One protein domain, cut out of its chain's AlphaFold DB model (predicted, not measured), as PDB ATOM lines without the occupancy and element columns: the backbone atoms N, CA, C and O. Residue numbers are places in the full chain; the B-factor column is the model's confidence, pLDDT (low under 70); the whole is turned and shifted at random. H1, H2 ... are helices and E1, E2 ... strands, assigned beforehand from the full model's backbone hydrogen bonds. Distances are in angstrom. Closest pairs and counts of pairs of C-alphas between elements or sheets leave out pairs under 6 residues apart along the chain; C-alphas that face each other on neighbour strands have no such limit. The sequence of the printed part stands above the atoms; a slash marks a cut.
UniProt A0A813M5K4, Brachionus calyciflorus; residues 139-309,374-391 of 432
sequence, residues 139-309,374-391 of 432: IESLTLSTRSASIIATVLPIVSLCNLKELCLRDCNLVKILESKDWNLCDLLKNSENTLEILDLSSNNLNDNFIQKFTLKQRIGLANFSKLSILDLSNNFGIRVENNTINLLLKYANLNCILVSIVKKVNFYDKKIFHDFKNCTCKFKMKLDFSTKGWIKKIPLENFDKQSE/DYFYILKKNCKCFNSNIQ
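What this domain is: This is residues 139 to 309 and 374 to 391 of the 432 residues of a protein of Brachionus calyciflorus (UniProt A0A813M5K4). The chain is wound in stacked turns: strands E1 to E5 stand in a row as a curved, parallel sheet, and the stretches that hold H1 to H6 run back along the outside of the curve. H8 and H9 lie at the E1 end, H7 and H10 at the E6 end, and the long stretch of residues 279 to 294 arches over the hollow face from one end to the other. Look through 189 printed residues for ten named helices and six named strands, in the order E1 H1 E2 H2 H3 E3 H4 H5 E4 H6 E5 H7 H8 H9 E6 H10; the mixed sheet runs E1 E2 E3 E4 E5 E6, with E6 antiparallel to E5. The class is mixed, helices and strands, though under half of the residues are in named elements. The whole is compact, with a radius of gyration of the C-alphas of 17.0 A, yet elongated, with spans of 53 by 33 by 31 A.

How they stand to each other: Start at E1, residues 139 to 144, an edge strand; H1, residues 149 to 159, is on the sheet, over E1 at a height over the sheet of 8.6 A. Next look at E2, residues 166 to 169, parallel to E1 at 22 degrees, with N 144 and O 168 2.8 A apart. H2, residues 174 to 180, is close to but not clearly touching H1, while H3, residues 185 to 188, only just touches H1, with 3 pairs of C-alphas within 8 A; the closest are those of Leu 156 and Leu 188, 7.0 A apart. E3, residues 198 to 200, is parallel to E2 at 5 degrees, with N 169 and O 200 2.8 A apart. After H4, residues 208 to 214, and H5, residues 216 to 219, which meet only through their link, comes E4, residues 230 to 233, parallel to E3 at 9 degrees, with N 232 and O 199 2.8 A apart. H6, residues 245 to 249, touches H4; the closest C-alphas, of Asp 208 and Thr 245, are 6.2 A apart. E5, residues 257 to 262, is parallel to E4 at 13 degrees, with N 233 and O 259 2.8 A apart. From E1 to E5 you pass four strand-helix-strand units, two parallel neighbour strands with helices between, each with a right-handed crossover. H7, residues 271 to 278, and H8, residues 295 to 298, only graze the sheet. H9, residues 301 to 304, touches H1, closest at the C-alphas of Ile 151 and Phe 304, 5.1 A. E6, residues 375 to 380, is antiparallel to E5 at 154 degrees, with N 258 and O 379 2.8 A apart. H10, residues 384 to 390, touches H7 at a shallow tilt of 23 degrees, opposite ways; the closest C-alphas, of Asp 276 and Phe 386, are 6.2 A apart. Every O i to N i+4 pair is within hydrogen-bond range in H2, H4 and H7; H1 has 5 of 7, H6 0 of 1 but 2 of 2 O i to N i+3 pairs, H10 1 of 3 and 1 of 4, and H3, H5, H8 and H9 are too short for an i+4 pair.

Where its parts are: Find C-alpha 139 at (-0.475, 12.402, -52.631), where E1 begins its 12.4 A. H1 covers 15.0 A, E5 15.7 A and E6 15.8 A. H10 covers 10.7 A and ends at C-alpha 390, (12.802, -5.842, -19.891).

The domain as a whole: The C-alphas of Glu 309 and Gln 391 are the two farthest apart, 59.0 A. Residues 310 to 373 are not printed, and C-alphas 309 and 374 are 35.1 A apart across this cut. The links E4 to H6 and H7 to H8 are long. The mean pLDDT of the printed part is 75.9; 57 residues are under 70, among them 262 to 288, 302 to 309 and 374 to 391.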
ATOM      1  N   ILE A 139      -0.214  12.208 -54.064       92.75
ATOM      2  CA  ILE A 139      -0.475  12.402 -52.631       92.75
ATOM      3  C   ILE A 139       0.669  11.786 -51.824       92.75
ATOM      4  O   ILE A 139       0.689  10.589 -51.562       92.75
ATOM      5  N   GLU A 140       1.606  12.625 -51.390       91.81
ATOM      6  CA  GLU A 140       2.705  12.180 -50.522       91.81
ATOM      7  C   GLU A 140       2.292  12.192 -49.040       91.81
ATOM      8  O   GLU A 140       2.609  11.276 -48.278       91.81
ATOM      9  N   SER A 141       1.571  13.240 -48.636       93.19
ATOM     10  CA  SER A 141       1.047  13.430 -47.283       93.19
ATOM     11  C   SER A 141      -0.342  14.035 -47.382       93.19
ATOM     12  O   SER A 141      -0.549  14.964 -48.168       93.19
ATOM     13  N   LEU A 142      -1.295  13.535 -46.602       93.38
ATOM     14  CA  LEU A 142      -2.651  14.072 -46.573       93.38
ATOM     15  C   LEU A 142      -3.070  14.384 -45.144       93.38
ATOM     16  O   LEU A 142      -3.011  13.529 -44.264       93.38
ATOM     17  N   THR A 143      -3.545  15.610 -44.938       92.00
ATOM     18  CA  THR A 143      -4.211  16.022 -43.701       92.00
ATOM     19  C   THR A 143      -5.679  16.276 -43.979       92.00
ATOM     20  O   THR A 143      -6.024  17.144 -44.780       92.00
ATOM     21  N   LEU A 144      -6.538  15.537 -43.289       90.12
ATOM     22  CA  LEU A 144      -7.973  15.713 -43.308       90.12
ATOM     23  C   LEU A 144      -8.470  15.834 -41.868       90.12
ATOM     24  O   LEU A 144      -8.248  14.943 -41.052       90.12
ATOM     25  N   SER A 145      -9.122  16.959 -41.575       89.56
ATOM     26  CA  SER A 145      -9.737  17.238 -40.279       89.56
ATOM     27  C   SER A 145     -11.150  17.765 -40.475       89.56
ATOM     28  O   SER A 145     -11.414  18.953 -40.298       89.56
ATOM     29  N   THR A 146     -12.051  16.889 -40.916       84.62
ATOM     30  CA  THR A 146     -13.458  17.222 -41.166       84.62
ATOM     31  C   THR A 146     -14.357  16.095 -40.701       84.62
ATOM     32  O   THR A 146     -14.069  14.936 -40.958       84.62
ATOM     33  N   ARG A 147     -15.501  16.425 -40.101       85.12
ATOM     34  CA  ARG A 147     -16.547  15.443 -39.768       85.12
ATOM     35  C   ARG A 147     -17.472  15.129 -40.944       85.12
ATOM     36  O   ARG A 147     -18.425  14.364 -40.786       85.12
ATOM     37  N   SER A 148     -17.222  15.729 -42.106       83.69
ATOM     38  CA  SER A 148     -18.039  15.535 -43.295       83.69
ATOM     39  C   SER A 148     -17.848  14.141 -43.889       83.69
ATOM     40  O   SER A 148     -16.825  13.819 -44.499       83.69
ATOM     41  N   ALA A 149     -18.875  13.304 -43.736       80.62
ATOM     42  CA  ALA A 149     -18.871  11.949 -44.270       80.62
ATOM     43  C   ALA A 149     -18.791  11.923 -45.807       80.62
ATOM     44  O   ALA A 149     -18.238  10.972 -46.355       80.62
ATOM     45  N   SER A 150     -19.308  12.944 -46.502       78.19
ATOM     46  CA  SER A 150     -19.259  13.047 -47.968       78.19
ATOM     47  C   SER A 150     -17.837  13.308 -48.466       78.19
ATOM     48  O   SER A 150     -17.376  12.603 -49.370       78.19
ATOM     49  N   ILE A 151     -17.104  14.232 -47.828       80.06
ATOM     50  CA  ILE A 151     -15.686  14.461 -48.142       80.06
ATOM     51  C   ILE A 151     -14.900  13.181 -47.923       80.06
ATOM     52  O   ILE A 151     -14.206  12.721 -48.826       80.06
ATOM     53  N   ILE A 152     -15.028  12.575 -46.745       82.88
ATOM     54  CA  ILE A 152     -14.247  11.387 -46.396       82.88
ATOM     55  C   ILE A 152     -14.566  10.232 -47.348       82.88
ATOM     56  O   ILE A 152     -13.654   9.565 -47.836       82.88
ATOM     57  N   ALA A 153     -15.845  10.020 -47.664       80.00
ATOM     58  CA  ALA A 153     -16.267   8.987 -48.600       80.00
ATOM     59  C   ALA A 153     -15.718   9.193 -50.018       80.00
ATOM     60  O   ALA A 153     -15.581   8.212 -50.746       80.00
ATOM     61  N   THR A 154     -15.412  10.433 -50.398       80.81
ATOM     62  CA  THR A 154     -14.834  10.759 -51.703       80.81
ATOM     63  C   THR A 154     -13.309  10.679 -51.690       80.81
ATOM     64  O   THR A 154     -12.707  10.177 -52.634       80.81
ATOM     65  N   VAL A 155     -12.677  11.154 -50.616       83.88
ATOM     66  CA  VAL A 155     -11.218  11.251 -50.498       83.88
ATOM     67  C   VAL A 155     -10.583   9.893 -50.199       83.88
ATOM     68  O   VAL A 155      -9.553   9.576 -50.786       83.88
ATOM     69  N   LEU A 156     -11.187   9.052 -49.350       84.69
ATOM     70  CA  LEU A 156     -10.594   7.756 -48.980       84.69
ATOM     71  C   LEU A 156     -10.356   6.806 -50.172       84.69
ATOM     72  O   LEU A 156      -9.277   6.219 -50.233       84.69
ATOM     73  N   PRO A 157     -11.267   6.682 -51.155       84.31
ATOM     74  CA  PRO A 157     -10.992   5.928 -52.379       84.31
ATOM     75  C   PRO A 157      -9.833   6.475 -53.222       84.31
ATOM     76  O   PRO A 157      -9.237   5.733 -53.989       84.31
ATOM     77  N   ILE A 158      -9.522   7.770 -53.133       86.19
ATOM     78  CA  ILE A 158      -8.375   8.364 -53.839       86.19
ATOM     79  C   ILE A 158      -7.084   8.061 -53.071       86.19
ATOM     80  O   ILE A 158      -6.071   7.698 -53.662       86.19
ATOM     81  N   VAL A 159      -7.139   8.164 -51.740       88.44
ATOM     82  CA  VAL A 159      -6.044   7.797 -50.828       88.44
ATOM     83  C   VAL A 159      -5.595   6.357 -51.072       88.44
ATOM     84  O   VAL A 159      -4.395   6.106 -51.099       88.44
ATOM     85  N   SER A 160      -6.522   5.430 -51.342       89.12
ATOM     86  CA  SER A 160      -6.175   4.027 -51.605       89.12
ATOM     87  C   SER A 160      -5.393   3.775 -52.888       89.12
ATOM     88  O   SER A 160      -4.826   2.699 -53.037       89.12
ATOM     89  N   LEU A 161      -5.350   4.743 -53.804       89.06
ATOM     90  CA  LEU A 161      -4.597   4.650 -55.058       89.06
ATOM     91  C   LEU A 161      -3.156   5.156 -54.897       89.06
ATOM     92  O   LEU A 161      -2.323   4.929 -55.767       89.06
ATOM     93  N   CYS A 162      -2.840   5.812 -53.777       92.12
ATOM     94  CA  CYS A 162      -1.570   6.501 -53.570       92.12
ATOM     95  C   CYS A 162      -0.638   5.754 -52.604       92.12
ATOM     96  O   CYS A 162      -1.075   5.012 -51.718       92.12
ATOM     97  N   ASN A 163       0.662   6.018 -52.745       93.25
ATOM     98  CA  ASN A 163       1.718   5.506 -51.873       93.25
ATOM     99  C   ASN A 163       2.091   6.579 -50.841       93.25
ATOM    100  O   ASN A 163       3.111   7.261 -50.947       93.25
ATOM    101  N   LEU A 164       1.229   6.762 -49.840       94.62
ATOM    102  CA  LEU A 164       1.386   7.805 -48.829       94.62
ATOM    103  C   LEU A 164       2.536   7.504 -47.869       94.62
ATOM    104  O   LEU A 164       2.758   6.356 -47.478       94.62
ATOM    105  N   LYS A 165       3.204   8.564 -47.412       94.62
ATOM    106  CA  LYS A 165       4.151   8.521 -46.286       94.62
ATOM    107  C   LYS A 165       3.502   8.943 -44.976       94.62
ATOM    108  O   LYS A 165       3.808   8.404 -43.917       94.62
ATOM    109  N   GLU A 166       2.584   9.898 -45.043       95.38
ATOM    110  CA  GLU A 166       1.939  10.498 -43.880       95.38
ATOM    111  C   GLU A 166       0.433  10.615 -44.136       95.38
ATOM    112  O   GLU A 166       0.001  11.138 -45.165       95.38
ATOM    113  N   LEU A 167      -0.382  10.160 -43.188       95.69
ATOM    114  CA  LEU A 167      -1.832  10.297 -43.268       95.69
ATOM    115  C   LEU A 167      -2.392  10.752 -41.926       95.69
ATOM    116  O   LEU A 167      -2.271  10.051 -40.925       95.69
ATOM    117  N   CYS A 168      -3.044  11.908 -41.918       94.44
ATOM    118  CA  CYS A 168      -3.771  12.436 -40.775       94.44
ATOM    119  C   CYS A 168      -5.261  12.495 -41.117       94.44
ATOM    120  O   CYS A 168      -5.667  13.220 -42.020       94.44
ATOM    121  N   LEU A 169      -6.065  11.713 -40.400       93.75
ATOM    122  CA  LEU A 169      -7.525  11.648 -40.498       93.75
ATOM    123  C   LEU A 169      -8.150  12.059 -39.158       93.75
ATOM    124  O   LEU A 169      -9.020  11.365 -38.634       93.75
ATOM    125  N   ARG A 170      -7.658  13.138 -38.551       91.62
ATOM    126  CA  ARG A 170      -8.091  13.600 -37.228       91.62
ATOM    127  C   ARG A 170      -9.549  14.059 -37.262       91.62
ATOM    128  O   ARG A 170      -9.951  14.753 -38.179       91.62
ATOM    129  N   ASP A 171     -10.341  13.718 -36.248       91.31
ATOM    130  CA  ASP A 171     -11.738  14.183 -36.129       91.31
ATOM    131  C   ASP A 171     -12.630  13.860 -37.353       91.31
ATOM    132  O   ASP A 171     -13.576  14.578 -37.671       91.31
ATOM    133  N   CYS A 172     -12.348  12.743 -38.032       90.75
ATOM    134  CA  CYS A 172     -13.064  12.290 -39.228       90.75
ATOM    135  C   CYS A 172     -14.271  11.384 -38.931       90.75
ATOM    136  O   CYS A 172     -14.919  10.881 -39.845       90.75
ATOM    137  N   ASN A 173     -14.599  11.142 -37.658       87.88
ATOM    138  CA  ASN A 173     -15.672  10.225 -37.251       87.88
ATOM    139  C   ASN A 173     -15.583   8.842 -37.942       87.88
ATOM    140  O   ASN A 173     -16.597   8.268 -38.357       87.88
ATOM    141  N   LEU A 174     -14.356   8.321 -38.094       88.25
ATOM    142  CA  LEU A 174     -14.093   7.124 -38.896       88.25
ATOM    143  C   LEU A 174     -14.890   5.902 -38.443       88.25
ATOM    144  O   LEU A 174     -15.276   5.125 -39.305       88.25
ATOM    145  N   VAL A 175     -15.198   5.728 -37.151       86.25
ATOM    146  CA  VAL A 175     -16.013   4.581 -36.698       86.25
ATOM    147  C   VAL A 175     -17.324   4.476 -37.461       86.25
ATOM    148  O   VAL A 175     -17.618   3.427 -38.027       86.25
ATOM    149  N   LYS A 176     -18.078   5.576 -37.553       83.62
ATOM    150  CA  LYS A 176     -19.376   5.574 -38.233       83.62
ATOM    151  C   LYS A 176     -19.228   5.232 -39.717       83.62
ATOM    152  O   LYS A 176     -20.060   4.529 -40.287       83.62
ATOM    153  N   ILE A 177     -18.168   5.726 -40.348       81.94
ATOM    154  CA  ILE A 177     -17.905   5.519 -41.775       81.94
ATOM    155  C   ILE A 177     -17.479   4.073 -42.033       81.94
ATOM    156  O   ILE A 177     -18.039   3.427 -42.916       81.94
ATOM    157  N   LEU A 178     -16.546   3.555 -41.235       81.81
ATOM    158  CA  LEU A 178     -16.031   2.197 -41.362       81.81
ATOM    159  C   LEU A 178     -17.114   1.148 -41.085       81.81
ATOM    160  O   LEU A 178     -17.216   0.178 -41.828       81.81
ATOM    161  N   GLU A 179     -17.967   1.367 -40.080       81.25
ATOM    162  CA  GLU A 179     -19.084   0.466 -39.766       81.25
ATOM    163  C   GLU A 179     -20.195   0.518 -40.820       81.25
ATOM    164  O   GLU A 179     -20.718  -0.519 -41.209       81.25
ATOM    165  N   SER A 180     -20.554   1.707 -41.316       76.12
ATOM    166  CA  SER A 180     -21.668   1.841 -42.271       76.12
ATOM    167  C   SER A 180     -21.392   1.239 -43.648       76.12
ATOM    168  O   SER A 180     -22.337   0.911 -44.367       76.12
ATOM    169  N   LYS A 181     -20.118   1.120 -44.034       68.50
ATOM    170  CA  LYS A 181     -19.718   0.640 -45.359       68.50
ATOM    171  C   LYS A 181     -18.935  -0.674 -45.333       68.50
ATOM    172  O   LYS A 181     -18.408  -1.067 -46.374       68.50
ATOM    173  N   ASP A 182     -18.836  -1.321 -44.172       73.06
ATOM    174  CA  ASP A 182     -17.963  -2.479 -43.944       73.06
ATOM    175  C   ASP A 182     -16.526  -2.226 -44.447       73.06
ATOM    176  O   ASP A 182     -15.881  -3.088 -45.043       73.06
ATOM    177  N   TRP A 183     -16.022  -1.000 -44.258       76.25
ATOM    178  CA  TRP A 183     -14.678  -0.625 -44.695       76.25
ATOM    179  C   TRP A 183     -13.642  -1.086 -43.677       76.25
ATOM    180  O   TRP A 183     -13.763  -0.847 -42.473       76.25
ATOM    181  N   ASN A 184     -12.565  -1.678 -44.183       81.38
ATOM    182  CA  ASN A 184     -11.358  -1.929 -43.419       81.38
ATOM    183  C   ASN A 184     -10.303  -0.889 -43.808       81.38
ATOM    184  O   ASN A 184      -9.918  -0.786 -44.973       81.38
ATOM    185  N   LEU A 185      -9.816  -0.123 -42.830       87.25
ATOM    186  CA  LEU A 185      -8.782   0.882 -43.076       87.25
ATOM    187  C   LEU A 185      -7.505   0.260 -43.666       87.25
ATOM    188  O   LEU A 185      -6.844   0.900 -44.472       87.25
ATOM    189  N   CYS A 186      -7.175  -0.989 -43.320       86.50
ATOM    190  CA  CYS A 186      -6.011  -1.667 -43.896       86.50
ATOM    191  C   CYS A 186      -6.175  -1.908 -45.400       86.50
ATOM    192  O   CYS A 186      -5.204  -1.802 -46.139       86.50
ATOM    193  N   ASP A 187      -7.391  -2.197 -45.866       84.06
ATOM    194  CA  ASP A 187      -7.641  -2.408 -47.294       84.06
ATOM    195  C   ASP A 187      -7.591  -1.088 -48.063       84.06
ATOM    196  O   ASP A 187      -7.027  -1.028 -49.153       84.06
ATOM    197  N   LEU A 188      -8.100  -0.009 -47.459       85.88
ATOM    198  CA  LEU A 188      -7.981   1.342 -48.008       85.88
ATOM    199  C   LEU A 188      -6.533   1.836 -48.057       85.88
ATOM    200  O   LEU A 188      -6.225   2.709 -48.852       85.88
ATOM    201  N   LEU A 189      -5.642   1.311 -47.220       90.62
ATOM    202  CA  LEU A 189      -4.240   1.726 -47.175       90.62
ATOM    203  C   LEU A 189      -3.292   0.679 -47.759       90.62
ATOM    204  O   LEU A 189      -2.085   0.789 -47.548       90.62
ATOM    205  N   LYS A 190      -3.810  -0.295 -48.521       89.31
ATOM    206  CA  LYS A 190      -3.021  -1.403 -49.075       89.31
ATOM    207  C   LYS A 190      -1.792  -0.912 -49.849       89.31
ATOM    208  O   LYS A 190      -0.684  -1.378 -49.599       89.31
ATOM    209  N   ASN A 191      -1.966   0.069 -50.735       90.06
ATOM    210  CA  ASN A 191      -0.867   0.621 -51.537       90.06
ATOM    211  C   ASN A 191       0.190   1.326 -50.666       90.06
ATOM    212  O   ASN A 191       1.382   1.291 -50.960       90.06
ATOM    213  N   SER A 192      -0.224   1.871 -49.521       92.94
ATOM    214  CA  SER A 192       0.654   2.567 -48.579       92.94
ATOM    215  C   SER A 192       1.269   1.664 -47.497       92.94
ATOM    216  O   SER A 192       2.024   2.155 -46.659       92.94
ATOM    217  N   GLU A 193       1.007   0.349 -47.483       91.25
ATOM    218  CA  GLU A 193       1.492  -0.568 -46.430       91.25
ATOM    219  C   GLU A 193       3.028  -0.567 -46.283       91.25
ATOM    220  O   GLU A 193       3.551  -0.822 -45.197       91.25
ATOM    221  N   ASN A 194       3.772  -0.248 -47.348       91.62
ATOM    222  CA  ASN A 194       5.240  -0.232 -47.348       91.62
ATOM    223  C   ASN A 194       5.860   1.171 -47.395       91.62
ATOM    224  O   ASN A 194       7.086   1.304 -47.481       91.62
ATOM    225  N   THR A 195       5.041   2.219 -47.352       94.44
ATOM    226  CA  THR A 195       5.487   3.619 -47.435       94.44
ATOM    227  C   THR A 195       5.014   4.454 -46.260       94.44
ATOM    228  O   THR A 195       5.706   5.402 -45.909       94.44
ATOM    229  N   LEU A 196       3.894   4.094 -45.627       95.62
ATOM    230  CA  LEU A 196       3.296   4.867 -44.549       95.62
ATOM    231  C   LEU A 196       4.172   4.821 -43.293       95.62
ATOM    232  O   LEU A 196       4.359   3.772 -42.681       95.62
ATOM    233  N   GLU A 197       4.684   5.981 -42.904       95.25
ATOM    234  CA  GLU A 197       5.558   6.190 -41.751       95.25
ATOM    235  C   GLU A 197       4.802   6.789 -40.564       95.25
ATOM    236  O   GLU A 197       5.125   6.481 -39.412       95.25
ATOM    237  N   ILE A 198       3.793   7.624 -40.837       95.25
ATOM    238  CA  ILE A 198       3.005   8.331 -39.824       95.25
ATOM    239  C   ILE A 198       1.515   8.185 -40.129       95.25
ATOM    240  O   ILE A 198       1.056   8.546 -41.213       95.25
ATOM    241  N   LEU A 199       0.753   7.709 -39.145       95.94
ATOM    242  CA  LEU A 199      -0.698   7.584 -39.216       95.94
ATOM    243  C   LEU A 199      -1.346   8.243 -37.997       95.94
ATOM    244  O   LEU A 199      -1.150   7.800 -36.868       95.94
ATOM    245  N   ASP A 200      -2.135   9.288 -38.220       94.62
ATOM    246  CA  ASP A 200      -2.916   9.965 -37.189       94.62
ATOM    247  C   ASP A 200      -4.407   9.688 -37.377       94.62
ATOM    248  O   ASP A 200      -5.024  10.092 -38.361       94.62
ATOM    249  N   LEU A 201      -4.971   8.975 -36.408       94.69
ATOM    250  CA  LEU A 201      -6.373   8.584 -36.319       94.69
ATOM    251  C   LEU A 201      -7.014   9.130 -35.042       94.69
ATOM    252  O   LEU A 201      -7.984   8.566 -34.523       94.69
ATOM    253  N   SER A 202      -6.485  10.221 -34.509       92.44
ATOM    254  CA  SER A 202      -6.996  10.808 -33.282       92.44
ATOM    255  C   SER A 202      -8.417  11.369 -33.422       92.44
ATOM    256  O   SER A 202      -8.857  11.774 -34.500       92.44
ATOM    257  N   SER A 203      -9.157  11.395 -32.312       91.94
ATOM    258  CA  SER A 203     -10.528  11.929 -32.235       91.94
ATOM    259  C   SER A 203     -11.534  11.266 -33.199       91.94
ATOM    260  O   SER A 203     -12.439  11.921 -33.701       91.94
ATOM    261  N   ASN A 204     -11.412   9.965 -33.475       93.06
ATOM    262  CA  ASN A 204     -12.286   9.246 -34.416       93.06
ATOM    263  C   ASN A 204     -13.336   8.343 -33.762       93.06
ATOM    264  O   ASN A 204     -14.019   7.595 -34.464       93.06
ATOM    265  N   ASN A 205     -13.468   8.410 -32.434       90.38
ATOM    266  CA  ASN A 205     -14.313   7.532 -31.619       90.38
ATOM    267  C   ASN A 205     -13.978   6.035 -31.749       90.38
ATOM    268  O   ASN A 205     -14.830   5.197 -31.467       90.38
ATOM    269  N   LEU A 206     -12.749   5.691 -32.156       91.25
ATOM    270  CA  LEU A 206     -12.297   4.309 -32.343       91.25
ATOM    271  C   LEU A 206     -12.392   3.501 -31.042       91.25
ATOM    272  O   LEU A 206     -12.328   4.044 -29.935       91.25
ATOM    273  N   ASN A 207     -12.541   2.185 -31.189       89.06
ATOM    274  CA  ASN A 207     -12.713   1.236 -30.092       89.06
ATOM    275  C   ASN A 207     -11.761   0.034 -30.209       89.06
ATOM    276  O   ASN A 207     -11.010  -0.092 -31.177       89.06
ATOM    277  N   ASP A 208     -11.789  -0.866 -29.223       88.12
ATOM    278  CA  ASP A 208     -10.917  -2.050 -29.218       88.12
ATOM    279  C   ASP A 208     -11.108  -2.955 -30.448       88.12
ATOM    280  O   ASP A 208     -10.137  -3.504 -30.970       88.12
ATOM    281  N   ASN A 209     -12.341  -3.066 -30.952       87.56
ATOM    282  CA  ASN A 209     -12.663  -3.850 -32.147       87.56
ATOM    283  C   ASN A 209     -11.936  -3.309 -33.388       87.56
ATOM    284  O   ASN A 209     -11.418  -4.082 -34.193       87.56
ATOM    285  N   PHE A 210     -11.822  -1.984 -33.521       89.69
ATOM    286  CA  PHE A 210     -11.015  -1.385 -34.582       89.69
ATOM    287  C   PHE A 210      -9.553  -1.842 -34.503       89.69
ATOM    288  O   PHE A 210      -9.000  -2.263 -35.514       89.69
ATOM    289  N   ILE A 211      -8.933  -1.824 -33.318       90.06
ATOM    290  CA  ILE A 211      -7.527  -2.228 -33.163       90.06
ATOM    291  C   ILE A 211      -7.332  -3.720 -33.456       90.06
ATOM    292  O   ILE A 211      -6.344  -4.097 -34.091       90.06
ATOM    293  N   GLN A 212      -8.273  -4.575 -33.051       88.44
ATOM    294  CA  GLN A 212      -8.232  -6.010 -33.357       88.44
ATOM    295  C   GLN A 212      -8.258  -6.281 -34.867       88.44
ATOM    296  O   GLN A 212      -7.486  -7.115 -35.351       88.44
ATOM    297  N   LYS A 213      -9.088  -5.535 -35.612       87.69
ATOM    298  CA  LYS A 213      -9.146  -5.583 -37.080       87.69
ATOM    299  C   LYS A 213      -7.894  -4.986 -37.724       87.69
ATOM    300  O   LYS A 213      -7.295  -5.612 -38.592       87.69
ATOM    301  N   PHE A 214      -7.458  -3.816 -37.259       89.19
ATOM    302  CA  PHE A 214      -6.281  -3.109 -37.769       89.19
ATOM    303  C   PHE A 214      -4.999  -3.948 -37.630       89.19
ATOM    304  O   PHE A 214      -4.168  -4.006 -38.532       89.19
ATOM    305  N   THR A 215      -4.867  -4.672 -36.518       89.50
ATOM    306  CA  THR A 215      -3.715  -5.541 -36.233       89.50
ATOM    307  C   THR A 215      -3.853  -6.953 -36.805       89.50
ATOM    308  O   THR A 215      -2.915  -7.741 -36.683       89.50
ATOM    309  N   LEU A 216      -4.985  -7.310 -37.429       87.75
ATOM    310  CA  LEU A 216      -5.287  -8.688 -37.833       87.75
ATOM    311  C   LEU A 216      -4.212  -9.270 -38.754       87.75
ATOM    312  O   LEU A 216      -3.649 -10.309 -38.419       87.75
ATOM    313  N   LYS A 217      -3.879  -8.577 -39.856       86.88
ATOM    314  CA  LYS A 217      -2.843  -9.008 -40.816       86.88
ATOM    315  C   LYS A 217      -1.511  -9.294 -40.108       86.88
ATOM    316  O   LYS A 217      -0.956 -10.380 -40.251       86.88
ATOM    317  N   GLN A 218      -1.086  -8.381 -39.234       86.19
ATOM    318  CA  GLN A 218       0.140  -8.528 -38.449       86.19
ATOM    319  C   GLN A 218       0.084  -9.733 -37.489       86.19
ATOM    320  O   GLN A 218       1.085 -10.425 -37.306       86.19
ATOM    321  N   ARG A 219      -1.074 -10.013 -36.869       87.12
ATOM    322  CA  ARG A 219      -1.250 -11.157 -35.950       87.12
ATOM    323  C   ARG A 219      -1.154 -12.508 -36.658       87.12
ATOM    324  O   ARG A 219      -0.673 -13.456 -36.044       87.12
ATOM    325  N   ILE A 220      -1.594 -12.588 -37.912       86.31
ATOM    326  CA  ILE A 220      -1.553 -13.818 -38.719       86.31
ATOM    327  C   ILE A 220      -0.265 -13.951 -39.546       86.31
ATOM    328  O   ILE A 220      -0.173 -14.824 -40.402       86.31
ATOM    329  N   GLY A 221       0.738 -13.107 -39.278       78.94
ATOM    330  CA  GLY A 221       2.047 -13.169 -39.927       78.94
ATOM    331  C   GLY A 221       2.088 -12.582 -41.337       78.94
ATOM    332  O   GLY A 221       3.083 -12.771 -42.030       78.94
ATOM    333  N   LEU A 222       1.044 -11.863 -41.760       83.31
ATOM    334  CA  LEU A 222       1.078 -11.080 -42.990       83.31
ATOM    335  C   LEU A 222       1.724  -9.724 -42.707       83.31
ATOM    336  O   LEU A 222       1.475  -9.107 -41.667       83.31
ATOM    337  N   ALA A 223       2.553  -9.262 -43.642       73.38
ATOM    338  CA  ALA A 223       3.124  -7.928 -43.567       73.38
ATOM    339  C   ALA A 223       1.994  -6.889 -43.538       73.38
ATOM    340  O   ALA A 223       1.040  -6.973 -44.306       73.38
ATOM    341  N   ASN A 224       2.091  -5.929 -42.621       82.38
ATOM    342  CA  ASN A 224       1.200  -4.783 -42.565       82.38
ATOM    343  C   ASN A 224       1.991  -3.579 -42.053       82.38
ATOM    344  O   ASN A 224       2.720  -3.711 -41.070       82.38
ATOM    345  N   PHE A 225       1.851  -2.425 -42.710       90.12
ATOM    346  CA  PHE A 225       2.477  -1.157 -42.314       90.12
ATOM    347  C   PHE A 225       3.950  -1.290 -41.891       90.12
ATOM    348  O   PHE A 225       4.340  -0.930 -40.778       90.12
ATOM    349  N   SER A 226       4.779  -1.838 -42.782       89.88
ATOM    350  CA  SER A 226       6.158  -2.216 -42.465       89.88
ATOM    351  C   SER A 226       7.019  -1.022 -42.054       89.88
ATOM    352  O   SER A 226       7.909  -1.195 -41.230       89.88
ATOM    353  N   LYS A 227       6.745   0.190 -42.548       94.06
ATOM    354  CA  LYS A 227       7.480   1.421 -42.195       94.06
ATOM    355  C   LYS A 227       6.809   2.282 -41.125       94.06
ATOM    356  O   LYS A 227       7.386   3.294 -40.730       94.06
ATOM    357  N   LEU A 228       5.637   1.888 -40.629       94.88
ATOM    358  CA  LEU A 228       4.874   2.720 -39.706       94.88
ATOM    359  C   LEU A 228       5.632   2.885 -38.396       94.88
ATOM    360  O   LEU A 228       5.875   1.928 -37.662       94.88
ATOM    361  N   SER A 229       5.998   4.133 -38.127       93.19
ATOM    362  CA  SER A 229       6.848   4.534 -37.015       93.19
ATOM    363  C   SER A 229       6.090   5.329 -35.960       93.19
ATOM    364  O   SER A 229       6.420   5.242 -34.776       93.19
ATOM    365  N   ILE A 230       5.049   6.059 -36.362       92.94
ATOM    366  CA  ILE A 230       4.223   6.872 -35.476       92.94
ATOM    367  C   ILE A 230       2.750   6.555 -35.736       92.94
ATOM    368  O   ILE A 230       2.274   6.689 -36.861       92.94
ATOM    369  N   LEU A 231       2.029   6.180 -34.680       94.19
ATOM    370  CA  LEU A 231       0.585   5.962 -34.698       94.19
ATOM    371  C   LEU A 231      -0.086   6.826 -33.623       94.19
ATOM    372  O   LEU A 231       0.125   6.610 -32.429       94.19
ATOM    373  N   ASP A 232      -0.899   7.797 -34.031       92.88
ATOM    374  CA  ASP A 232      -1.696   8.616 -33.114       92.88
ATOM    375  C   ASP A 232      -3.131   8.077 -33.015       92.88
ATOM    376  O   ASP A 232      -3.894   8.093 -33.977       92.88
ATOM    377  N   LEU A 233      -3.494   7.581 -31.834       91.88
ATOM    378  CA  LEU A 233      -4.826   7.112 -31.452       91.88
ATOM    379  C   LEU A 233      -5.408   7.960 -30.310       91.88
ATOM    380  O   LEU A 233      -6.361   7.535 -29.650       91.88
ATOM    381  N   SER A 234      -4.854   9.145 -30.047       89.25
ATOM    382  CA  SER A 234      -5.346  10.040 -29.001       89.25
ATOM    383  C   SER A 234      -6.822  10.402 -29.207       89.25
ATOM    384  O   SER A 234      -7.360  10.385 -30.308       89.25
ATOM    385  N   ASN A 235      -7.522  10.685 -28.116       88.25
ATOM    386  CA  ASN A 235      -8.944  11.033 -28.070       88.25
ATOM    387  C   ASN A 235      -9.889   9.985 -28.684       88.25
ATOM    388  O   ASN A 235     -10.997  10.304 -29.106       88.25
ATOM    389  N   ASN A 236      -9.481   8.716 -28.693       90.00
ATOM    390  CA  ASN A 236     -10.356   7.582 -28.979       90.00
ATOM    391  C   ASN A 236     -10.709   6.857 -27.674       90.00
ATOM    392  O   ASN A 236     -10.139   5.821 -27.342       90.00
ATOM    393  N   PHE A 237     -11.655   7.414 -26.915       85.31
ATOM    394  CA  PHE A 237     -12.021   6.918 -25.580       85.31
ATOM    395  C   PHE A 237     -12.655   5.515 -25.567       85.31
ATOM    396  O   PHE A 237     -12.814   4.922 -24.500       85.31
ATOM    397  N   GLY A 238     -13.022   4.976 -26.734       86.19
ATOM    398  CA  GLY A 238     -13.491   3.599 -26.878       86.19
ATOM    399  C   GLY A 238     -12.371   2.555 -26.827       86.19
ATOM    400  O   GLY A 238     -12.672   1.373 -26.665       86.19
ATOM    401  N   ILE A 239     -11.104   2.960 -26.984       85.88
ATOM    402  CA  ILE A 239      -9.941   2.073 -26.869       85.88
ATOM    403  C   ILE A 239      -9.620   1.907 -25.384       85.88
ATOM    404  O   ILE A 239      -9.235   2.864 -24.706       85.88
ATOM    405  N   ARG A 240      -9.779   0.692 -24.861       78.38
ATOM    406  CA  ARG A 240      -9.550   0.398 -23.444       78.38
ATOM    407  C   ARG A 240      -8.162  -0.199 -23.272       78.38
ATOM    408  O   ARG A 240      -7.853  -1.277 -23.774       78.38
ATOM    409  N   VAL A 241      -7.330   0.496 -22.501       67.12
ATOM    410  CA  VAL A 241      -5.955   0.070 -22.184       67.12
ATOM    411  C   VAL A 241      -5.930  -1.283 -21.457       67.12
ATOM    412  O   VAL A 241      -5.022  -2.076 -21.681       67.12
ATOM    413  N   GLU A 242      -6.948  -1.564 -20.639       62.81
ATOM    414  CA  GLU A 242      -7.073  -2.768 -19.796       62.81
ATOM    415  C   GLU A 242      -7.185  -4.081 -20.599       62.81
ATOM    416  O   GLU A 242      -6.869  -5.157 -20.105       62.81
ATOM    417  N   ASN A 243      -7.598  -4.033 -21.868       61.94
ATOM    418  CA  ASN A 243      -7.976  -5.235 -22.620       61.94
ATOM    419  C   ASN A 243      -6.815  -5.937 -23.349       61.94
ATOM    420  O   ASN A 243      -7.052  -6.714 -24.272       61.94
ATOM    421  N   ASN A 244      -5.550  -5.659 -23.009       72.69
ATOM    422  CA  ASN A 244      -4.365  -6.081 -23.782       72.69
ATOM    423  C   ASN A 244      -4.370  -5.637 -25.264       72.69
ATOM    424  O   ASN A 244      -3.430  -5.941 -25.997       72.69
ATOM    425  N   THR A 245      -5.374  -4.882 -25.715       80.00
ATOM    426  CA  THR A 245      -5.546  -4.441 -27.102       80.00
ATOM    427  C   THR A 245      -4.345  -3.635 -27.597       80.00
ATOM    428  O   THR A 245      -3.881  -3.819 -28.719       80.00
ATOM    429  N   ILE A 246      -3.772  -2.790 -26.735       80.94
ATOM    430  CA  ILE A 246      -2.575  -1.999 -27.060       80.94
ATOM    431  C   ILE A 246      -1.347  -2.895 -27.273       80.94
ATOM    432  O   ILE A 246      -0.513  -2.592 -28.126       80.94
ATOM    433  N   ASN A 247      -1.256  -4.047 -26.598       82.25
ATOM    434  CA  ASN A 247      -0.153  -4.992 -26.804       82.25
ATOM    435  C   ASN A 247      -0.153  -5.580 -28.223       82.25
ATOM    436  O   ASN A 247       0.895  -6.000 -28.712       82.25
ATOM    437  N   LEU A 248      -1.298  -5.575 -28.916       85.81
ATOM    438  CA  LEU A 248      -1.365  -5.967 -30.323       85.81
ATOM    439  C   LEU A 248      -0.606  -4.984 -31.221       85.81
ATOM    440  O   LEU A 248       0.057  -5.414 -32.164       85.81
ATOM    441  N   LEU A 249      -0.635  -3.687 -30.899       87.44
ATOM    442  CA  LEU A 249       0.102  -2.649 -31.628       87.44
ATOM    443  C   LEU A 249       1.615  -2.743 -31.387       87.44
ATOM    444  O   LEU A 249       2.407  -2.435 -32.271       87.44
ATOM    445  N   LEU A 250       2.046  -3.238 -30.225       82.44
ATOM    446  CA  LEU A 250       3.474  -3.410 -29.926       82.44
ATOM    447  C   LEU A 250       4.166  -4.446 -30.834       82.44
ATOM    448  O   LEU A 250       5.397  -4.474 -30.906       82.44
ATOM    449  N   LYS A 251       3.392  -5.268 -31.559       83.31
ATOM    450  CA  LYS A 251       3.902  -6.248 -32.529       83.31
ATOM    451  C   LYS A 251       4.426  -5.619 -33.821       83.31
ATOM    452  O   LYS A 251       5.160  -6.291 -34.543       83.31
ATOM    453  N   TYR A 252       4.098  -4.360 -34.119       84.94
ATOM    454  CA  TYR A 252       4.696  -3.662 -35.256       84.94
ATOM    455  C   TYR A 252       6.187  -3.426 -34.984       84.94
ATOM    456  O   TYR A 252       6.576  -2.825 -33.977       84.94
ATOM    457  N   ALA A 253       7.041  -3.938 -35.874       84.31
ATOM    458  CA  ALA A 253       8.489  -3.932 -35.679       84.31
ATOM    459  C   ALA A 253       9.043  -2.502 -35.581       84.31
ATOM    460  O   ALA A 253       9.756  -2.197 -34.622       84.31
ATOM    461  N   ASN A 254       8.619  -1.633 -36.501       88.88
ATOM    462  CA  ASN A 254       9.143  -0.277 -36.677       88.88
ATOM    463  C   ASN A 254       8.355   0.812 -35.937       88.88
ATOM    464  O   ASN A 254       8.753   1.975 -35.966       88.88
ATOM    465  N   LEU A 255       7.282   0.439 -35.229       89.25
ATOM    466  CA  LEU A 255       6.449   1.380 -34.491       89.25
ATOM    467  C   LEU A 255       7.208   1.913 -33.274       89.25
ATOM    468  O   LEU A 255       7.399   1.222 -32.274       89.25
ATOM    469  N   ASN A 256       7.654   3.160 -33.383       86.69
ATOM    470  CA  ASN A 256       8.478   3.842 -32.396       86.69
ATOM    471  C   ASN A 256       7.641   4.653 -31.414       86.69
ATOM    472  O   ASN A 256       8.056   4.821 -30.270       86.69
ATOM    473  N   CYS A 257       6.487   5.163 -31.838       86.50
ATOM    474  CA  CYS A 257       5.638   6.031 -31.035       86.50
ATOM    475  C   CYS A 257       4.163   5.673 -31.218       86.50
ATOM    476  O   CYS A 257       3.665   5.642 -32.340       86.50
ATOM    477  N   ILE A 258       3.461   5.467 -30.106       87.56
ATOM    478  CA  ILE A 258       2.005   5.353 -30.060       87.56
ATOM    479  C   ILE A 258       1.481   6.442 -29.130       87.56
ATOM    480  O   ILE A 258       1.910   6.531 -27.980       87.56
ATOM    481  N   LEU A 259       0.552   7.260 -29.614       86.69
ATOM    482  CA  LEU A 259      -0.176   8.214 -28.780       86.69
ATOM    483  C   LEU A 259      -1.552   7.634 -28.459       86.69
ATOM    484  O   LEU A 259      -2.277   7.246 -29.366       86.69
ATOM    485  N   VAL A 260      -1.918   7.562 -27.181       84.94
ATOM    486  CA  VAL A 260      -3.237   7.081 -26.733       84.94
ATOM    487  C   VAL A 260      -3.771   7.974 -25.619       84.94
ATOM    488  O   VAL A 260      -3.013   8.460 -24.776       84.94
ATOM    489  N   SER A 261      -5.091   8.177 -25.600       80.44
ATOM    490  CA  SER A 261      -5.766   8.808 -24.462       80.44
ATOM    491  C   SER A 261      -6.203   7.745 -23.468       80.44
ATOM    492  O   SER A 261      -6.714   6.697 -23.856       80.44
ATOM    493  N   ILE A 262      -6.023   8.024 -22.179       63.78
ATOM    494  CA  ILE A 262      -6.453   7.129 -21.105       63.78
ATOM    495  C   ILE A 262      -7.597   7.794 -20.354       63.78
ATOM    496  O   ILE A 262      -7.428   8.855 -19.755       63.78
ATOM    497  N   VAL A 263      -8.757   7.139 -20.334       61.12
ATOM    498  CA  VAL A 263      -9.853   7.540 -19.448       61.12
ATOM    499  C   VAL A 263      -9.476   7.132 -18.021       61.12
ATOM    500  O   VAL A 263      -9.253   5.956 -17.756       61.12
ATOM    501  N   LYS A 264      -9.431   8.092 -17.085       52.03
ATOM    502  CA  LYS A 264      -9.031   7.927 -15.665       52.03
ATOM    503  C   LYS A 264      -9.743   6.811 -14.875       52.03
ATOM    504  O   LYS A 264      -9.339   6.530 -13.752       52.03
ATOM    505  N   LYS A 265     -10.778   6.162 -15.415       47.94
ATOM    506  CA  LYS A 265     -11.495   5.052 -14.762       47.94
ATOM    507  C   LYS A 265     -10.810   3.690 -14.942       47.94
ATOM    508  O   LYS A 265     -11.491   2.673 -14.890       47.94
ATOM    509  N   VAL A 266      -9.489   3.660 -15.129       47.66
ATOM    510  CA  VAL A 266      -8.745   2.406 -15.017       47.66
ATOM    511  C   VAL A 266      -8.677   2.053 -13.538       47.66
ATOM    512  O   VAL A 266      -7.952   2.694 -12.771       47.66
ATOM    513  N   ASN A 267      -9.474   1.076 -13.108       41.69
ATOM    514  CA  ASN A 267      -9.308   0.527 -11.768       41.69
ATOM    515  C   ASN A 267      -7.889  -0.053 -11.706       41.69
ATOM    516  O   ASN A 267      -7.463  -0.750 -12.617       41.69
ATOM    517  N   PHE A 268      -7.155   0.274 -10.642       43.47
ATOM    518  CA  PHE A 268      -5.717   0.064 -10.396       43.47
ATOM    519  C   PHE A 268      -5.180  -1.393 -10.478       43.47
ATOM    520  O   PHE A 268      -4.171  -1.709  -9.843       43.47
ATOM    521  N   TYR A 269      -5.820  -2.298 -11.217       39.88
ATOM    522  CA  TYR A 269      -5.510  -3.724 -11.251       39.88
ATOM    523  C   TYR A 269      -4.476  -4.128 -12.311       39.88
ATOM    524  O   TYR A 269      -3.756  -5.091 -12.065       39.88
ATOM    525  N   ASP A 270      -4.241  -3.343 -13.367       45.56
ATOM    526  CA  ASP A 270      -3.142  -3.605 -14.318       45.56
ATOM    527  C   ASP A 270      -1.868  -2.819 -13.991       45.56
ATOM    528  O   ASP A 270      -1.279  -2.117 -14.819       45.56
ATOM    529  N   LYS A 271      -1.396  -2.962 -12.744       44.38
ATOM    530  CA  LYS A 271      -0.146  -2.339 -12.280       44.38
ATOM    531  C   LYS A 271       1.059  -2.712 -13.140       44.38
ATOM    532  O   LYS A 271       1.965  -1.903 -13.203       44.38
ATOM    533  N   LYS A 272       1.106  -3.876 -13.800       46.56
ATOM    534  CA  LYS A 272       2.299  -4.303 -14.556       46.56
ATOM    535  C   LYS A 272       2.499  -3.473 -15.830       46.56
ATOM    536  O   LYS A 272       3.540  -2.852 -15.993       46.56
ATOM    537  N   ILE A 273       1.449  -3.356 -16.640       47.38
ATOM    538  CA  ILE A 273       1.437  -2.536 -17.858       47.38
ATOM    539  C   ILE A 273       1.638  -1.057 -17.490       47.38
ATOM    540  O   ILE A 273       2.491  -0.375 -18.051       47.38
ATOM    541  N   PHE A 274       0.923  -0.566 -16.471       43.47
ATOM    542  CA  PHE A 274       1.068   0.821 -16.030       43.47
ATOM    543  C   PHE A 274       2.408   1.130 -15.364       43.47
ATOM    544  O   PHE A 274       2.862   2.257 -15.481       43.47
ATOM    545  N   HIS A 275       3.057   0.196 -14.668       43.25
ATOM    546  CA  HIS A 275       4.361   0.431 -14.037       43.25
ATOM    547  C   HIS A 275       5.477   0.549 -15.083       43.25
ATOM    548  O   HIS A 275       6.373   1.379 -14.923       43.25
ATOM    549  N   ASP A 276       5.370  -0.185 -16.194       43.06
ATOM    550  CA  ASP A 276       6.251  -0.015 -17.354       43.06
ATOM    551  C   ASP A 276       6.032   1.339 -18.059       43.06
ATOM    552  O   ASP A 276       6.969   1.921 -18.605       43.06
ATOM    553  N   PHE A 277       4.823   1.907 -17.967       45.06
ATOM    554  CA  PHE A 277       4.473   3.191 -18.587       45.06
ATOM    555  C   PHE A 277       4.621   4.426 -17.684       45.06
ATOM    556  O   PHE A 277       4.979   5.499 -18.169       45.06
ATOM    557  N   LYS A 278       4.420   4.302 -16.365       39.84
ATOM    558  CA  LYS A 278       4.504   5.406 -15.387       39.84
ATOM    559  C   LYS A 278       5.921   5.987 -15.297       39.84
ATOM    560  O   LYS A 278       6.085   7.165 -14.983       39.84
ATOM    561  N   ASN A 279       6.925   5.187 -15.658       40.41
ATOM    562  CA  ASN A 279       8.327   5.597 -15.693       40.41
ATOM    563  C   ASN A 279       8.742   6.293 -17.016       40.41
ATOM    564  O   ASN A 279       9.776   6.956 -17.030       40.41
ATOM    565  N   CYS A 280       7.946   6.238 -18.101       40.22
ATOM    566  CA  CYS A 280       8.101   7.084 -19.310       40.22
ATOM    567  C   CYS A 280       7.091   8.254 -19.295       40.22
ATOM    568  O   CYS A 280       6.425   8.532 -20.291       40.22
ATOM    569  N   THR A 281       6.968   8.992 -18.186       38.75
ATOM    570  CA  THR A 281       6.182  10.245 -18.135       38.75
ATOM    571  C   THR A 281       6.961  11.422 -18.730       38.75
ATOM    572  O   THR A 281       7.167  12.462 -18.109       38.75
ATOM    573  N   CYS A 282       7.393  11.289 -19.982       40.84
ATOM    574  CA  CYS A 282       7.781  12.455 -20.763       40.84
ATOM    575  C   CYS A 282       6.494  13.234 -21.066       40.84
ATOM    576  O   CYS A 282       5.710  12.810 -21.912       40.84
ATOM    577  N   LYS A 283       6.263  14.369 -20.386       39.88
ATOM    578  CA  LYS A 283       5.295  15.387 -20.828       39.88
ATOM    579  C   LYS A 283       5.784  15.957 -22.161       39.88
ATOM    580  O   LYS A 283       6.380  17.027 -22.212       39.88
ATOM    581  N   PHE A 284       5.616  15.202 -23.234       41.78
ATOM    582  CA  PHE A 284       5.990  15.627 -24.568       41.78
ATOM    583  C   PHE A 284       4.726  16.165 -25.226       41.78
ATOM    584  O   PHE A 284       3.781  15.429 -25.495       41.78
ATOM    585  N   LYS A 285       4.691  17.470 -25.477       43.75
ATOM    586  CA  LYS A 285       3.680  18.055 -26.352       43.75
ATOM    587  C   LYS A 285       4.152  17.800 -27.784       43.75
ATOM    588  O   LYS A 285       4.751  18.675 -28.397       43.75
ATOM    589  N   MET A 286       3.996  16.565 -28.273       53.94
ATOM    590  CA  MET A 286       4.304  16.267 -29.672       53.94
ATOM    591  C   MET A 286       3.209  16.906 -30.518       53.94
ATOM    592  O   MET A 286       2.096  16.395 -30.590       53.94
ATOM    593  N   LYS A 287       3.505  18.061 -31.112       57.84
ATOM    594  CA  LYS A 287       2.683  18.584 -32.196       57.84
ATOM    595  C   LYS A 287       3.189  17.910 -33.463       57.84
ATOM    596  O   LYS A 287       4.295  18.195 -33.909       57.84
ATOM    597  N   LEU A 288       2.426  16.952 -33.975       66.88
ATOM    598  CA  LEU A 288       2.669  16.445 -35.316       66.88
ATOM    599  C   LEU A 288       2.230  17.552 -36.279       66.88
ATOM    600  O   LEU A 288       1.038  17.825 -36.418       66.88
ATOM    601  N   ASP A 289       3.196  18.254 -36.864       71.25
ATOM    602  CA  ASP A 289       2.928  19.251 -37.896       71.25
ATOM    603  C   ASP A 289       2.681  18.515 -39.217       71.25
ATOM    604  O   ASP A 289       3.592  18.275 -40.007       71.25
ATOM    605  N   PHE A 290       1.431  18.109 -39.428       78.81
ATOM    606  CA  PHE A 290       0.993  17.557 -40.700       78.81
ATOM    607  C   PHE A 290       0.691  18.676 -41.694       78.81
ATOM    608  O   PHE A 290       0.080  19.693 -41.359       78.81
ATOM    609  N   SER A 291       1.105  18.473 -42.940       86.69
ATOM    610  CA  SER A 291       0.759  19.351 -44.052       86.69
ATOM    611  C   SER A 291       0.475  18.500 -45.276       86.69
ATOM    612  O   SER A 291       1.297  17.651 -45.616       86.69
ATOM    613  N   THR A 292      -0.627  18.761 -45.975       89.25
ATOM    614  CA  THR A 292      -0.915  18.087 -47.243       89.25
ATOM    615  C   THR A 292       0.183  18.392 -48.276       89.25
ATOM    616  O   THR A 292       0.426  19.554 -48.614       89.25
ATOM    617  N   LYS A 293       0.853  17.347 -48.776       92.25
ATOM    618  CA  LYS A 293       1.950  17.392 -49.761       92.25
ATOM    619  C   LYS A 293       1.556  16.638 -51.034       92.25
ATOM    620  O   LYS A 293       0.670  15.789 -51.027       92.25
ATOM    621  N   GLY A 294       2.254  16.936 -52.126       92.06
ATOM    622  CA  GLY A 294       1.952  16.412 -53.459       92.06
ATOM    623  C   GLY A 294       1.116  17.378 -54.295       92.06
ATOM    624  O   GLY A 294       0.952  18.554 -53.952       92.06
ATOM    625  N   TRP A 295       0.620  16.895 -55.428       93.25
ATOM    626  CA  TRP A 295      -0.158  17.695 -56.376       93.25
ATOM    627  C   TRP A 295      -1.566  17.996 -55.857       93.25
ATOM    628  O   TRP A 295      -2.087  19.081 -56.113       93.25
ATOM    629  N   ILE A 296      -2.133  17.107 -55.034       89.38
ATOM    630  CA  ILE A 296      -3.476  17.253 -54.452       89.38
ATOM    631  C   ILE A 296      -3.674  18.560 -53.675       89.38
ATOM    632  O   ILE A 296      -4.783  19.078 -53.635       89.38
ATOM    633  N   LYS A 297      -2.605  19.158 -53.129       90.19
ATOM    634  CA  LYS A 297      -2.665  20.452 -52.421       90.19
ATOM    635  C   LYS A 297      -3.201  21.596 -53.289       90.19
ATOM    636  O   LYS A 297      -3.632  22.614 -52.758       90.19
ATOM    637  N   LYS A 298      -3.094  21.461 -54.615       89.25
ATOM    638  CA  LYS A 298      -3.569  22.453 -55.585       89.25
ATOM    639  C   LYS A 298      -5.089  22.341 -55.808       89.25
ATOM    640  O   LYS A 298      -5.680  23.260 -56.366       89.25
ATOM    641  N   ILE A 299      -5.720  21.249 -55.360       85.75
ATOM    642  CA  ILE A 299      -7.172  21.058 -55.388       85.75
ATOM    643  C   ILE A 299      -7.751  21.511 -54.038       85.75
ATOM    644  O   ILE A 299      -7.354  20.985 -52.996       85.75
ATOM    645  N   PRO A 300      -8.713  22.449 -54.013       77.94
ATOM    646  CA  PRO A 300      -9.378  22.826 -52.773       77.94
ATOM    647  C   PRO A 300     -10.248  21.666 -52.268       77.94
ATOM    648  O   PRO A 300     -11.267  21.337 -52.872       77.94
ATOM    649  N   LEU A 301      -9.867  21.045 -51.147       70.88
ATOM    650  CA  LEU A 301     -10.626  19.931 -50.557       70.88
ATOM    651  C   LEU A 301     -12.018  20.356 -50.044       70.88
ATOM    652  O   LEU A 301     -12.923  19.536 -49.963       70.88
ATOM    653  N   GLU A 302     -12.231  21.646 -49.779       65.69
ATOM    654  CA  GLU A 302     -13.551  22.224 -49.466       65.69
ATOM    655  C   GLU A 302     -14.554  22.069 -50.624       65.69
ATOM    656  O   GLU A 302     -15.767  22.084 -50.418       65.69
ATOM    657  N   ASN A 303     -14.068  21.858 -51.853       62.09
ATOM    658  CA  ASN A 303     -14.927  21.584 -53.006       62.09
ATOM    659  C   ASN A 303     -15.659  20.243 -52.864       62.09
ATOM    660  O   ASN A 303     -16.629  20.000 -53.583       62.09
ATOM    661  N   PHE A 304     -15.218  19.386 -51.937       62.03
ATOM    662  CA  PHE A 304     -15.774  18.059 -51.755       62.03
ATOM    663  C   PHE A 304     -17.060  18.028 -50.899       62.03
ATOM    664  O   PHE A 304     -17.734  17.001 -50.857       62.03
ATOM    665  N   ASP A 305     -17.442  19.136 -50.253       53.06
ATOM    666  CA  ASP A 305     -18.578  19.182 -49.312       53.06
ATOM    667  C   ASP A 305     -19.951  19.435 -49.967       53.06
ATOM    668  O   ASP A 305     -20.987  19.034 -49.439       53.06
ATOM    669  N   LYS A 306     -20.005  20.070 -51.146       52.25
ATOM    670  CA  LYS A 306     -21.251  20.664 -51.685       52.25
ATOM    671  C   LYS A 306     -22.312  19.676 -52.204       52.25
ATOM    672  O   LYS A 306     -23.345  20.109 -52.710       52.25
ATOM    673  N   GLN A 307     -22.096  18.362 -52.107       46.44
ATOM    674  CA  GLN A 307     -23.084  17.358 -52.532       46.44
ATOM    675  C   GLN A 307     -24.151  17.025 -51.485       46.44
ATOM    676  O   GLN A 307     -25.212  16.527 -51.859       46.44
ATOM    677  N   SER A 308     -23.901  17.258 -50.195       43.88
ATOM    678  CA  SER A 308     -24.690  16.593 -49.148       43.88
ATOM    679  C   SER A 308     -25.937  17.329 -48.666       43.88
ATOM    680  O   SER A 308     -26.725  16.718 -47.953       43.88
ATOM    681  N   GLU A 309     -26.162  18.592 -49.036       39.00
ATOM    682  CA  GLU A 309     -27.347  19.319 -48.543       39.00
ATOM    683  C   GLU A 309     -28.603  19.114 -49.401       39.00
ATOM    684  O   GLU A 309     -29.706  19.195 -48.874       39.00
ATOM    685  N   ASP A 374      -7.713  15.480 -19.106       43.19
ATOM    686  CA  ASP A 374      -7.396  14.420 -20.047       43.19
ATOM    687  C   ASP A 374      -5.873  14.258 -20.085       43.19
ATOM    688  O   ASP A 374      -5.125  15.154 -20.484       43.19
ATOM    689  N   TYR A 375      -5.394  13.106 -19.617       51.47
ATOM    690  CA  TYR A 375      -3.976  12.765 -19.667       51.47
ATOM    691  C   TYR A 375      -3.682  12.018 -20.970       51.47
ATOM    692  O   TYR A 375      -4.205  10.928 -21.216       51.47
ATOM    693  N   PHE A 376      -2.802  12.596 -21.783       53.69
ATOM    694  CA  PHE A 376      -2.240  11.958 -22.971       53.69
ATOM    695  C   PHE A 376      -0.990  11.177 -22.581       53.69
ATOM    696  O   PHE A 376      -0.097  11.722 -21.928       53.69
ATOM    697  N   TYR A 377      -0.907   9.915 -23.000       59.59
ATOM    698  CA  TYR A 377       0.288   9.102 -22.809       59.59
ATOM    699  C   TYR A 377       0.957   8.825 -24.149       59.59
ATOM    700  O   TYR A 377       0.305   8.524 -25.150       59.59
ATOM    701  N   ILE A 378       2.284   8.918 -24.137       61.19
ATOM    702  CA  ILE A 378       3.141   8.570 -25.263       61.19
ATOM    703  C   ILE A 378       3.821   7.257 -24.931       61.19
ATOM    704  O   ILE A 378       4.656   7.189 -24.029       61.19
ATOM    705  N   LEU A 379       3.489   6.219 -25.683       65.38
ATOM    706  CA  LEU A 379       4.185   4.948 -25.610       65.38
ATOM    707  C   LEU A 379       5.296   4.975 -26.653       65.38
ATOM    708  O   LEU A 379       5.048   4.815 -27.847       65.38
ATOM    709  N   LYS A 380       6.528   5.223 -26.206       61.56
ATOM    710  CA  LYS A 380       7.701   5.208 -27.080       61.56
ATOM    711  C   LYS A 380       8.457   3.890 -26.933       61.56
ATOM    712  O   LYS A 380       9.055   3.627 -25.887       61.56
ATOM    713  N   LYS A 381       8.470   3.084 -27.995       58.12
ATOM    714  CA  LYS A 381       9.308   1.881 -28.085       58.12
ATOM    715  C   LYS A 381      10.777   2.328 -28.015       58.12
ATOM    716  O   LYS A 381      11.155   3.306 -28.657       58.12
ATOM    717  N   ASN A 382      11.593   1.672 -27.188       53.06
ATOM    718  CA  ASN A 382      12.996   2.036 -26.904       53.06
ATOM    719  C   ASN A 382      13.224   3.348 -26.120       53.06
ATOM    720  O   ASN A 382      14.341   3.868 -26.076       53.06
ATOM    721  N   CYS A 383      12.201   3.885 -25.452       49.62
ATOM    722  CA  CYS A 383      12.393   4.857 -24.371       49.62
ATOM    723  C   CYS A 383      13.320   4.224 -23.304       49.62
ATOM    724  O   CYS A 383      13.129   3.061 -22.947       49.62
ATOM    725  N   LYS A 384      14.341   4.935 -22.791       43.12
ATOM    726  CA  LYS A 384      15.275   4.369 -21.782       43.12
ATOM    727  C   LYS A 384      14.538   3.823 -20.550       43.12
ATOM    728  O   LYS A 384      14.982   2.844 -19.964       43.12
ATOM    729  N   CYS A 385      13.389   4.408 -20.222       41.47
ATOM    730  CA  CYS A 385      12.510   3.972 -19.142       41.47
ATOM    731  C   CYS A 385      11.669   2.724 -19.478       41.47
ATOM    732  O   CYS A 385      11.160   2.088 -18.565       41.47
ATOM    733  N   PHE A 386      11.548   2.357 -20.759       37.59
ATOM    734  CA  PHE A 386      10.925   1.112 -21.228       37.59
ATOM    735  C   PHE A 386      11.938  -0.052 -21.231       37.59
ATOM    736  O   PHE A 386      11.637  -1.155 -20.781       37.59
ATOM    737  N   ASN A 387      13.182   0.198 -21.664       35.78
ATOM    738  CA  ASN A 387      14.223  -0.837 -21.773       35.78
ATOM    739  C   ASN A 387      14.834  -1.270 -20.426       35.78
ATOM    740  O   ASN A 387      15.336  -2.390 -20.325       35.78
ATOM    741  N   SER A 388      14.771  -0.438 -19.381       37.34
ATOM    742  CA  SER A 388      15.251  -0.800 -18.038       37.34
ATOM    743  C   SER A 388      14.431  -1.908 -17.366       37.34
ATOM    744  O   SER A 388      14.937  -2.564 -16.460       37.34
ATOM    745  N   ASN A 389      13.192  -2.147 -17.807       37.97
ATOM    746  CA  ASN A 389      12.307  -3.130 -17.178       37.97
ATOM    747  C   ASN A 389      12.362  -4.505 -17.860       37.97
ATOM    748  O   ASN A 389      12.264  -5.519 -17.178       37.97
ATOM    749  N   ILE A 390      12.646  -4.565 -19.168       34.53
ATOM    750  CA  ILE A 390      12.802  -5.842 -19.891       34.53
ATOM    751  C   ILE A 390      14.076  -6.590 -19.445       34.53
ATOM    752  O   ILE A 390      14.085  -7.817 -19.381       34.53
ATOM    753  N   GLN A 391      15.146  -5.880 -19.065       30.97
ATOM    754  CA  GLN A 391      16.379  -6.516 -18.572       30.97
ATOM    755  C   GLN A 391      16.251  -7.133 -17.167       30.97
ATOM    756  O   GLN A 391      17.061  -7.991 -16.812       30.97
TER     757      GLN A 391